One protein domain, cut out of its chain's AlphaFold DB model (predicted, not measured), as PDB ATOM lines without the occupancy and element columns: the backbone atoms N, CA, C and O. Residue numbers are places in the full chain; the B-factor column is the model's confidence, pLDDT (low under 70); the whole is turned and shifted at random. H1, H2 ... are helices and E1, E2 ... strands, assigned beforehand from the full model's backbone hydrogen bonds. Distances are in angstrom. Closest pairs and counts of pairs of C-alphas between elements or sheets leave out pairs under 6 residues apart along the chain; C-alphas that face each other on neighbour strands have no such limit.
ATOM      1  N   ARG A   2      44.045  12.530 -56.367       75.00
ATOM      2  CA  ARG A   2      43.465  12.416 -57.722       75.00
ATOM      3  C   ARG A   2      42.049  12.997 -57.849       75.00
ATOM      4  O   ARG A   2      41.832  13.804 -58.734       75.00
ATOM      5  N   ALA A   3      41.150  12.684 -56.913       81.31
ATOM      6  CA  ALA A   3      39.787  13.223 -56.917       81.31
ATOM      7  C   ALA A   3      39.743  14.761 -56.830       81.31
ATOM      8  O   ALA A   3      38.903  15.389 -57.460       81.31
ATOM      9  N   ILE A   4      40.672  15.374 -56.084       84.25
ATOM     10  CA  ILE A   4      40.794  16.838 -56.018       84.25
ATOM     11  C   ILE A   4      41.213  17.353 -57.393       84.25
ATOM     12  O   ILE A   4      40.541  18.210 -57.947       84.25
ATOM     13  N   LEU A   5      42.271  16.775 -57.971       84.62
ATOM     14  CA  LEU A   5      42.781  17.155 -59.290       84.62
ATOM     15  C   LEU A   5      41.740  16.988 -60.407       84.62
ATOM     16  O   LEU A   5      41.673  17.829 -61.293       84.62
ATOM     17  N   GLU A   6      40.921  15.936 -60.357       85.56
ATOM     18  CA  GLU A   6      39.850  15.665 -61.329       85.56
ATOM     19  C   GLU A   6      38.714  16.697 -61.276       85.56
ATOM     20  O   GLU A   6      38.031  16.890 -62.277       85.56
ATOM     21  N   ASN A   7      38.535  17.391 -60.148       86.50
ATOM     22  CA  ASN A   7      37.543  18.462 -60.004       86.50
ATOM     23  C   ASN A   7      38.099  19.855 -60.350       86.50
ATOM     24  O   ASN A   7      37.341  20.822 -60.395       86.50
ATOM     25  N   ILE A   8      39.405  19.983 -60.596       87.31
ATOM     26  CA  ILE A   8      40.023  21.261 -60.952       87.31
ATOM     27  C   ILE A   8      39.921  21.472 -62.461       87.31
ATOM     28  O   ILE A   8      40.563  20.773 -63.241       87.31
ATOM     29  N   THR A   9      39.192  22.508 -62.866       89.50
ATOM     30  CA  THR A   9      39.089  22.944 -64.268       89.50
ATOM     31  C   THR A   9      39.979  24.146 -64.588       89.50
ATOM     32  O   THR A   9      40.345  24.361 -65.747       89.50
ATOM     33  N   GLU A  10      40.347  24.922 -63.569       92.25
ATOM     34  CA  GLU A  10      41.167  26.129 -63.673       92.25
ATOM     35  C   GLU A  10      42.031  26.334 -62.423       92.25
ATOM     36  O   GLU A  10      41.646  25.949 -61.320       92.25
ATOM     37  N   ILE A  11      43.205  26.943 -62.599       92.25
ATOM     38  CA  ILE A  11      44.097  27.355 -61.508       92.25
ATOM     39  C   ILE A  11      44.823  28.648 -61.866       92.25
ATOM     40  O   ILE A  11      45.093  28.934 -63.034       92.25
ATOM     41  N   GLU A  12      45.249  29.381 -60.845       91.81
ATOM     42  CA  GLU A  12      46.075  30.574 -60.999       91.81
ATOM     43  C   GLU A  12      47.406  30.403 -60.256       91.81
ATOM     44  O   GLU A  12      47.463  29.896 -59.132       91.81
ATOM     45  N   SER A  13      48.511  30.798 -60.890       87.00
ATOM     46  CA  SER A  13      49.809  30.853 -60.221       87.00
ATOM     47  C   SER A  13      49.886  32.040 -59.261       87.00
ATOM     48  O   SER A  13      49.203  33.044 -59.420       87.00
ATOM     49  N   ALA A  14      50.839  32.000 -58.327       80.88
ATOM     50  CA  ALA A  14      51.115  33.133 -57.434       80.88
ATOM     51  C   ALA A  14      51.529  34.432 -58.160       80.88
ATOM     52  O   ALA A  14      51.556  35.490 -57.545       80.88
ATOM     53  N   THR A  15      51.883  34.353 -59.445       84.31
ATOM     54  CA  THR A  15      52.218  35.509 -60.287       84.31
ATOM     55  C   THR A  15      51.029  35.983 -61.132       84.31
ATOM     56  O   THR A  15      51.238  36.755 -62.062       84.31
ATOM     57  N   GLY A  16      49.815  35.472 -60.886       87.69
ATOM     58  CA  GLY A  16      48.598  35.820 -61.627       87.69
ATOM     59  C   GLY A  16      48.463  35.152 -62.999       87.69
ATOM     60  O   GLY A  16      47.673  35.598 -63.825       87.69
ATOM     61  N   ILE A  17      49.245  34.106 -63.301       90.38
ATOM     62  CA  ILE A  17      49.107  33.382 -64.574       90.38
ATOM     63  C   ILE A  17      47.992  32.357 -64.431       90.38
ATOM     64  O   ILE A  17      48.097  31.447 -63.609       90.38
ATOM     65  N   ARG A  18      46.980  32.464 -65.288       93.31
ATOM     66  CA  ARG A  18      45.853  31.537 -65.331       93.31
ATOM     67  C   ARG A  18      46.092  30.361 -66.265       93.31
ATOM     68  O   ARG A  18      46.600  30.499 -67.384       93.31
ATOM     69  N   TYR A  19      45.686  29.200 -65.782       93.56
ATOM     70  CA  TYR A  19      45.654  27.952 -66.515       93.56
ATOM     71  C   TYR A  19      44.219  27.445 -66.499       93.56
ATOM     72  O   TYR A  19      43.603  27.358 -65.442       93.56
ATOM     73  N   VAL A  20      43.696  27.132 -67.675       93.88
ATOM     74  CA  VAL A  20      42.287  26.805 -67.900       93.88
ATOM     75  C   VAL A  20      42.167  25.488 -68.653       93.88
ATOM     76  O   VAL A  20      43.149  24.995 -69.222       93.88
ATOM     77  N   LYS A  21      40.955  24.927 -68.677       93.44
ATOM     78  CA  LYS A  21      40.654  23.638 -69.324       93.44
ATOM     79  C   LYS A  21      41.537  22.505 -68.790       93.44
ATOM     80  O   LYS A  21      41.962  21.628 -69.549       93.44
ATOM     81  N   LEU A  22      41.833  22.551 -67.488       92.94
ATOM     82  CA  LEU A  22      42.547  21.472 -66.830       92.94
ATOM     83  C   LEU A  22      41.685  20.218 -66.870       92.94
ATOM     84  O   LEU A  22      40.493  20.254 -66.569       92.94
ATOM     85  N   HIS A  23      42.300  19.118 -67.270       92.44
ATOM     86  CA  HIS A  23      41.690  17.807 -67.198       92.44
ATOM     87  C   HIS A  23      42.745  16.768 -66.852       92.44
ATOM     88  O   HIS A  23      43.908  16.834 -67.267       92.44
ATOM     89  N   VAL A  24      42.320  15.797 -66.058       90.94
ATOM     90  CA  VAL A  24      43.165  14.707 -65.595       90.94
ATOM     91  C   VAL A  24      42.863  13.479 -66.439       90.94
ATOM     92  O   VAL A  24      41.722  13.061 -66.593       90.94
ATOM     93  N   THR A  25      43.913  12.902 -67.001       88.75
ATOM     94  CA  THR A  25      43.879  11.621 -67.708       88.75
ATOM     95  C   THR A  25      44.411  10.516 -66.793       88.75
ATOM     96  O   THR A  25      44.766  10.755 -65.641       88.75
ATOM     97  N   ALA A  26      44.540   9.287 -67.297       86.12
ATOM     98  CA  ALA A  26      45.049   8.168 -66.502       86.12
ATOM     99  C   ALA A  26      46.469   8.384 -65.933       86.12
ATOM    100  O   ALA A  26      46.794   7.816 -64.894       86.12
ATOM    101  N   LYS A  27      47.321   9.165 -66.614       89.06
ATOM    102  CA  LYS A  27      48.737   9.356 -66.234       89.06
ATOM    103  C   LYS A  27      49.200  10.811 -66.228       89.06
ATOM    104  O   LYS A  27      50.293  11.089 -65.743       89.06
ATOM    105  N   MET A  28      48.415  11.730 -66.778       92.31
ATOM    106  CA  MET A  28      48.836  13.114 -66.980       92.31
ATOM    107  C   MET A  28      47.721  14.096 -66.654       92.31
ATOM    108  O   MET A  28      46.546  13.796 -66.848       92.31
ATOM    109  N   ILE A  29      48.110  15.288 -66.234       92.06
ATOM    110  CA  ILE A  29      47.267  16.474 -66.196       92.06
ATOM    111  C   ILE A  29      47.600  17.294 -67.426       92.06
ATOM    112  O   ILE A  29      48.774  17.541 -67.705       92.06
ATOM    113  N   ILE A  30      46.574  17.711 -68.145       92.81
ATOM    114  CA  ILE A  30      46.703  18.528 -69.342       92.81
ATOM    115  C   ILE A  30      45.917  19.810 -69.098       92.81
ATOM    116  O   ILE A  30      44.850  19.778 -68.489       92.81
ATOM    117  N   GLY A  31      46.442  20.939 -69.553       93.50
ATOM    118  CA  GLY A  31      45.744  22.216 -69.477       93.50
ATOM    119  C   GLY A  31      46.319  23.227 -70.451       93.50
ATOM    120  O   GLY A  31      47.309  22.970 -71.135       93.50
ATOM    121  N   ILE A  32      45.699  24.402 -70.509       93.44
ATOM    122  CA  ILE A  32      46.094  25.484 -71.410       93.44
ATOM    123  C   ILE A  32      46.440  26.719 -70.591       93.44
ATOM    124  O   ILE A  32      45.700  27.117 -69.694       93.44
ATOM    125  N   ARG A  33      47.563  27.362 -70.911       92.31
ATOM    126  CA  ARG A  33      47.891  28.683 -70.374       92.31
ATOM    127  C   ARG A  33      47.049  29.739 -71.082       92.31
ATOM    128  O   ARG A  33      47.275  29.992 -72.264       92.31
ATOM    129  N   GLU A  34      46.154  30.395 -70.350       92.75
ATOM    130  CA  GLU A  34      45.170  31.335 -70.906       92.75
ATOM    131  C   GLU A  34      45.836  32.451 -71.727       92.75
ATOM    132  O   GLU A  34      45.472  32.679 -72.875       92.75
ATOM    133  N   SER A  35      46.901  33.065 -71.199       90.06
ATOM    134  CA  SER A  35      47.567  34.199 -71.857       90.06
ATOM    135  C   SER A  35      48.250  33.868 -73.187       90.06
ATOM    136  O   SER A  35      48.548  34.774 -73.955       90.06
ATOM    137  N   SER A  36      48.608  32.605 -73.431       88.88
ATOM    138  CA  SER A  36      49.392  32.224 -74.619       88.88
ATOM    139  C   SER A  36      48.713  31.168 -75.484       88.88
ATOM    140  O   SER A  36      49.256  30.829 -76.529       88.88
ATOM    141  N   GLY A  37      47.610  30.575 -75.022       90.94
ATOM    142  CA  GLY A  37      46.990  29.408 -75.652       90.94
ATOM    143  C   GLY A  37      47.875  28.156 -75.669       90.94
ATOM    144  O   GLY A  37      47.515  27.166 -76.293       90.94
ATOM    145  N   LYS A  38      49.039  28.178 -75.003       90.69
ATOM    146  CA  LYS A  38      49.983  27.057 -75.010       90.69
ATOM    147  C   LYS A  38      49.494  25.947 -74.095       90.69
ATOM    148  O   LYS A  38      49.279  26.176 -72.902       90.69
ATOM    149  N   GLU A  39      49.383  24.756 -74.660       91.62
ATOM    150  CA  GLU A  39      49.111  23.531 -73.923       91.62
ATOM    151  C   GLU A  39      50.316  23.136 -73.069       91.62
ATOM    152  O   GLU A  39      51.477  23.318 -73.449       91.62
ATOM    153  N   PHE A  40      50.034  22.602 -71.888       90.31
ATOM    154  CA  PHE A  40      51.024  21.991 -71.021       90.31
ATOM    155  C   PHE A  40      50.528  20.631 -70.558       90.31
ATOM    156  O   PHE A  40      49.328  20.401 -70.398       90.31
ATOM    157  N   THR A  41      51.481  19.745 -70.300       91.88
ATOM    158  CA  THR A  41      51.233  18.429 -69.729       91.88
ATOM    159  C   THR A  41      52.126  18.233 -68.513       91.88
ATOM    160  O   THR A  41      53.266  18.699 -68.470       91.88
ATOM    161  N   ILE A  42      51.587  17.579 -67.491       91.44
ATOM    162  CA  ILE A  42      52.292  17.249 -66.256       91.44
ATOM    163  C   ILE A  42      52.017  15.784 -65.956       91.44
ATOM    164  O   ILE A  42      50.865  15.361 -65.914       91.44
ATOM    165  N   ASN A  43      53.062  14.998 -65.730       91.75
ATOM    166  CA  ASN A  43      52.905  13.611 -65.318       91.75
ATOM    167  C   ASN A  43      52.376  13.548 -63.876       91.75
ATOM    168  O   ASN A  43      52.916  14.198 -62.980       91.75
ATOM    169  N   LEU A  44      51.323  12.762 -63.649       89.56
ATOM    170  CA  LEU A  44      50.708  12.601 -62.330       89.56
ATOM    171  C   LEU A  44      51.657  11.960 -61.318       89.56
ATOM    172  O   LEU A  44      51.662  12.372 -60.161       89.56
ATOM    173  N   ASN A  45      52.463  10.983 -61.739       90.31
ATOM    174  CA  ASN A  45      53.427  10.335 -60.853       90.31
ATOM    175  C   ASN A  45      54.523  11.318 -60.445       90.31
ATOM    176  O   ASN A  45      54.854  11.400 -59.267       90.31
ATOM    177  N   ASP A  46      55.042  12.103 -61.391       90.94
ATOM    178  CA  ASP A  46      56.075  13.098 -61.091       90.94
ATOM    179  C   ASP A  46      55.526  14.221 -60.205       90.94
ATOM    180  O   ASP A  46      56.210  14.681 -59.294       90.94
ATOM    181  N   LEU A  47      54.268  14.623 -60.416       89.81
ATOM    182  CA  LEU A  47      53.577  15.571 -59.546       89.81
ATOM    183  C   LEU A  47      53.382  15.008 -58.135       89.81
ATOM    184  O   LEU A  47      53.616  15.719 -57.164       89.81
ATOM    185  N   TYR A  48      52.987  13.740 -58.012       88.69
ATOM    186  CA  TYR A  48      52.821  13.081 -56.719       88.69
ATOM    187  C   TYR A  48      54.152  12.972 -55.968       88.69
ATOM    188  O   TYR A  48      54.232  13.333 -54.797       88.69
ATOM    189  N   ARG A  49      55.223  12.576 -56.662       90.31
ATOM    190  CA  ARG A  49      56.576  12.564 -56.096       90.31
ATOM    191  C   ARG A  49      57.023  13.953 -55.670       90.31
ATOM    192  O   ARG A  49      57.488  14.121 -54.551       90.31
ATOM    193  N   ALA A  50      56.805  14.968 -56.506       90.44
ATOM    194  CA  ALA A  50      57.100  16.347 -56.142       90.44
ATOM    195  C   ALA A  50      56.309  16.791 -54.903       90.44
ATOM    196  O   ALA A  50      56.866  17.478 -54.056       90.44
ATOM    197  N   TYR A  51      55.042  16.389 -54.769       88.69
ATOM    198  CA  TYR A  51      54.228  16.684 -53.591       88.69
ATOM    199  C   TYR A  51      54.800  16.082 -52.305       88.69
ATOM    200  O   TYR A  51      54.833  16.758 -51.285       88.69
ATOM    201  N   GLN A  52      55.255  14.829 -52.361       86.94
ATOM    202  CA  GLN A  52      55.787  14.122 -51.195       86.94
ATOM    203  C   GLN A  52      57.221  14.531 -50.841       86.94
ATOM    204  O   GLN A  52      57.558  14.639 -49.667       86.94
ATOM    205  N   GLU A  53      58.076  14.714 -51.849       87.75
ATOM    206  CA  GLU A  53      59.520  14.874 -51.662       87.75
ATOM    207  C   GLU A  53      59.954  16.354 -51.590       87.75
ATOM    208  O   GLU A  53      61.024  16.654 -51.058       87.75
ATOM    209  N   CYS A  54      59.162  17.311 -52.101       85.56
ATOM    210  CA  CYS A  54      59.511  18.733 -51.992       85.56
ATOM    211  C   CYS A  54      59.155  19.293 -50.612       85.56
ATOM    212  O   CYS A  54      57.985  19.454 -50.275       85.56
ATOM    213  N   LEU A  55      60.168  19.757 -49.875       78.94
ATOM    214  CA  LEU A  55      59.975  20.501 -48.623       78.94
ATOM    215  C   LEU A  55      59.255  21.841 -48.847       78.94
ATOM    216  O   LEU A  55      58.551  22.342 -47.971       78.94
ATOM    217  N   ARG A  56      59.467  22.465 -50.014       82.31
ATOM    218  CA  ARG A  56      58.813  23.717 -50.420       82.31
ATOM    219  C   ARG A  56      58.475  23.686 -51.904       82.31
ATOM    220  O   ARG A  56      59.350  23.469 -52.742       82.31
ATOM    221  N   PHE A  57      57.238  24.039 -52.249       83.50
ATOM    222  CA  PHE A  57      56.793  24.159 -53.641       83.50
ATOM    223  C   PHE A  57      57.343  25.429 -54.302       83.50
ATOM    224  O   PHE A  57      56.687  26.476 -54.397       83.50
ATOM    225  N   THR A  58      58.595  25.324 -54.738       80.06
ATOM    226  CA  THR A  58      59.340  26.337 -55.488       80.06
ATOM    227  C   THR A  58      59.788  25.762 -56.828       80.06
ATOM    228  O   THR A  58      60.017  24.561 -56.954       80.06
ATOM    229  N   SER A  59      59.935  26.613 -57.845       77.06
ATOM    230  CA  SER A  59      60.341  26.167 -59.184       77.06
ATOM    231  C   SER A  59      61.647  25.351 -59.216       77.06
ATOM    232  O   SER A  59      61.678  24.382 -59.965       77.06
ATOM    233  N   PRO A  60      62.716  25.678 -58.453       82.88
ATOM    234  CA  PRO A  60      63.949  24.883 -58.444       82.88
ATOM    235  C   PRO A  60      63.762  23.456 -57.919       82.88
ATOM    236  O   PRO A  60      64.337  22.526 -58.472       82.88
ATOM    237  N   GLU A  61      62.946  23.282 -56.881       83.75
ATOM    238  CA  GLU A  61      62.662  21.972 -56.284       83.75
ATOM    239  C   GLU A  61      61.800  21.128 -57.225       83.75
ATOM    240  O   GLU A  61      62.147  20.000 -57.560       83.75
ATOM    241  N   VAL A  62      60.724  21.720 -57.749       85.25
ATOM    242  CA  VAL A  62      59.787  21.032 -58.647       85.25
ATOM    243  C   VAL A  62      60.449  20.639 -59.973       85.25
ATOM    244  O   VAL A  62      60.118  19.599 -60.537       85.25
ATOM    245  N   LYS A  63      61.436  21.412 -60.450       86.06
ATOM    246  CA  LYS A  63      62.250  21.084 -61.635       86.06
ATOM    247  C   LYS A  63      63.011  19.761 -61.524       86.06
ATOM    248  O   LYS A  63      63.351  19.197 -62.557       86.06
ATOM    249  N   LYS A  64      63.288  19.271 -60.310       85.62
ATOM    250  CA  LYS A  64      63.972  17.983 -60.101       85.62
ATOM    251  C   LYS A  64      63.091  16.786 -60.470       85.62
ATOM    252  O   LYS A  64      63.617  15.731 -60.797       85.62
ATOM    253  N   TYR A  65      61.772  16.967 -60.424       87.44
ATOM    254  CA  TYR A  65      60.787  15.908 -60.650       87.44
ATOM    255  C   TYR A  65      60.031  16.103 -61.961       87.44
ATOM    256  O   TYR A  65      59.770  15.151 -62.683       87.44
ATOM    257  N   ILE A  66      59.688  17.348 -62.286       86.69
ATOM    258  CA  ILE A  66      58.820  17.680 -63.411       86.69
ATOM    259  C   ILE A  66      59.654  18.327 -64.504       86.69
ATOM    260  O   ILE A  66      60.256  19.373 -64.275       86.69
ATOM    261  N   PHE A  67      59.639  17.737 -65.699       77.06
ATOM    262  CA  PHE A  67      60.451  18.177 -66.838       77.06
ATOM    263  C   PHE A  67      59.840  19.356 -67.615       77.06
ATOM    264  O   PHE A  67      60.562  20.197 -68.141       77.06
ATOM    265  N   MET A  68      58.507  19.456 -67.667       81.00
ATOM    266  CA  MET A  68      57.775  20.509 -68.384       81.00
ATOM    267  C   MET A  68      56.593  21.017 -67.560       81.00
ATOM    268  O   MET A  68      56.050  20.301 -66.728       81.00
ATOM    269  N   GLY A  69      56.191  22.273 -67.772       80.75
ATOM    270  CA  GLY A  69      55.055  22.836 -67.038       80.75
ATOM    271  C   GLY A  69      55.354  23.105 -65.558       80.75
ATOM    272  O   GLY A  69      54.479  22.951 -64.712       80.75
ATOM    273  N   HIS A  70      56.570  23.552 -65.216       85.81
ATOM    274  CA  HIS A  70      56.942  23.801 -63.814       85.81
ATOM    275  C   HIS A  70      56.048  24.841 -63.122       85.81
ATOM    276  O   HIS A  70      55.683  24.669 -61.965       85.81
ATOM    277  N   SER A  71      55.689  25.928 -63.814       85.75
ATOM    278  CA  SER A  71      54.823  26.968 -63.240       85.75
ATOM    279  C   SER A  71      53.405  26.460 -62.930       85.75
ATOM    280  O   SER A  71      52.985  26.640 -61.783       85.75
ATOM    281  N   PRO A  72      52.687  25.789 -63.857       89.62
ATOM    282  CA  PRO A  72      51.397  25.187 -63.519       89.62
ATOM    283  C   PRO A  72      51.524  24.078 -62.466       89.62
ATOM    284  O   PRO A  72      50.681  23.991 -61.580       89.62
ATOM    285  N   ALA A  73      52.604  23.292 -62.475       90.81
ATOM    286  CA  ALA A  73      52.827  22.276 -61.451       90.81
ATOM    287  C   ALA A  73      52.995  22.867 -60.045       90.81
ATOM    288  O   ALA A  73      52.371  22.397 -59.100       90.81
ATOM    289  N   VAL A  74      53.788  23.934 -59.892       90.38
ATOM    290  CA  VAL A  74      53.934  24.637 -58.606       90.38
ATOM    291  C   VAL A  74      52.586  25.187 -58.126       90.38
ATOM    292  O   VAL A  74      52.299  25.124 -56.932       90.38
ATOM    293  N   ALA A  75      51.758  25.714 -59.034       90.88
ATOM    294  CA  ALA A  75      50.423  26.202 -58.695       90.88
ATOM    295  C   ALA A  75      49.516  25.066 -58.183       90.88
ATOM    296  O   ALA A  75      48.919  25.207 -57.115       90.88
ATOM    297  N   LEU A  76      49.499  23.918 -58.874       90.19
ATOM    298  CA  LEU A  76      48.769  22.719 -58.444       90.19
ATOM    299  C   LEU A  76      49.230  22.226 -57.071       90.19
ATOM    300  O   LEU A  76      48.405  22.013 -56.189       90.19
ATOM    301  N   LEU A  77      50.541  22.086 -56.862       90.19
ATOM    302  CA  LEU A  77      51.095  21.586 -55.600       90.19
ATOM    303  C   LEU A  77      50.742  22.491 -54.416       90.19
ATOM    304  O   LEU A  77      50.352  22.005 -53.359       90.19
ATOM    305  N   ARG A  78      50.809  23.815 -54.601       88.06
ATOM    306  CA  ARG A  78      50.407  24.781 -53.565       88.06
ATOM    307  C   ARG A  78      48.915  24.727 -53.261       88.06
ATOM    308  O   ARG A  78      48.531  24.899 -52.109       88.06
ATOM    309  N   MET A  79      48.080  24.517 -54.275       87.69
ATOM    310  CA  MET A  79      46.644  24.352 -54.074       87.69
ATOM    311  C   MET A  79      46.345  23.064 -53.296       87.69
ATOM    312  O   MET A  79      45.597  23.103 -52.324       87.69
ATOM    313  N   LEU A  80      46.987  21.952 -53.668       86.12
ATOM    314  CA  LEU A  80      46.875  20.676 -52.958       86.12
ATOM    315  C   LEU A  80      47.302  20.802 -51.490       86.12
ATOM    316  O   LEU A  80      46.579  20.337 -50.617       86.12
ATOM    317  N   GLN A  81      48.402  21.510 -51.215       83.19
ATOM    318  CA  GLN A  81      48.866  21.764 -49.848       83.19
ATOM    319  C   GLN A  81      47.809  22.473 -48.997       83.19
ATOM    320  O   GLN A  81      47.568  22.083 -47.859       83.19
ATOM    321  N   LYS A  82      47.156  23.500 -49.556       78.38
ATOM    322  CA  LYS A  82      46.100  24.249 -48.861       78.38
ATOM    323  C   LYS A  82      44.869  23.396 -48.564       78.38
ATOM    324  O   LYS A  82      44.203  23.651 -47.570       78.38
ATOM    325  N   HIS A  83      44.565  22.415 -49.413       70.56
ATOM    326  CA  HIS A  83      43.435  21.506 -49.213       70.56
ATOM    327  C   HIS A  83      43.694  20.423 -48.163       70.56
ATOM    328  O   HIS A  83      42.734  19.873 -47.645       70.56
ATOM    329  N   GLU A  84      44.953  20.109 -47.848       60.69
ATOM    330  CA  GLU A  84      45.294  19.116 -46.819       60.69
ATOM    331  C   GLU A  84      45.319  19.717 -45.403       60.69
ATOM    332  O   GLU A  84      45.306  18.991 -44.418       60.69
ATOM    333  N   THR A  85      45.342  21.052 -45.285       53.62
ATOM    334  CA  THR A  85      45.361  21.760 -43.988       53.62
ATOM    335  C   THR A  85      43.959  22.047 -43.415       53.62
ATOM    336  O   THR A  85      43.849  22.855 -42.494       53.62
ATOM    337  N   TYR A  86      42.903  21.413 -43.940       41.09
ATOM    338  CA  TYR A  86      41.526  21.508 -43.431       41.09
ATOM    339  C   TYR A  86      40.949  20.134 -43.105       41.09
ATOM    340  O   TYR A  86      41.094  19.222 -43.950       41.09
TER     341      TYR A  86
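What this domain is: This is residues 2 to 86 of the 86 residues of an uncharacterized protein of Prevotella copri (UniProt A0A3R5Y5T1). A strongly twisted, curled sheet of four strands curves partly round residues 70 to 79 of the long helix H4. H2 is on the same face of the sheet and steeply tilted to H4, the short H3 packs on H4 off the sheet, and H1 only grazes the sheet. The 85 printed residues hold H1 E1 E2 E3 E4 H2 H3 H4 in that order, class mixed; the sheet runs E1 E2 E3 E4, antiparallel. The whole is compact and rounded, with a radius of gyration of the C-alphas of 11.7 A and spans of 31 by 26 by 24 A.

How they stand to each other: H1, residues 2 to 7, comes closest to E2, residues 18 to 24, at the C-alphas of Glu 6 and Val 24, 5.5 A apart. E1, residues 10 to 12, E2, E3, residues 28 to 33, and E4, residues 38 to 43, form a meander, each strand making an antiparallel hairpin with the one before. Within hydrogen-bond range are N 11 and O 19 at 2.9 A, N 20 and O 32 at 2.8 A, and N 29 and O 42 at 2.8 A. H2, residues 44 to 53, and H4, residues 70 to 84, are on one face of the sheet, giving two layers. They touch through residues 73 to 77 of H4 alone, closest at the C-alphas of Tyr 51 and Leu 77, 6.2 A, and run the same way at a steep tilt of 64 degrees. H3, residues 59 to 62, touches residues 70 to 74 of H4 alone, closest at the C-alphas of Ser 59 and His 70, 6.2 A. In H1, H2 and H4 every O i to N i+4 pair is within hydrogen-bond range; H3 is too short for one.

Where its parts are: H1 begins at C-alpha 2 (43.465, 12.416, -57.722). E2 measures 17.0 A, E4 16.8 A, and H4 21.1 A, ending at C-alpha 84 (45.294, 19.116, -46.819).

The domain as a whole: The C-alphas farthest apart, of Ser 36 and Tyr 86, are 33.9 A apart. The printed part has no cut and no long link. Residues 84 to 86 are under pLDDT 70.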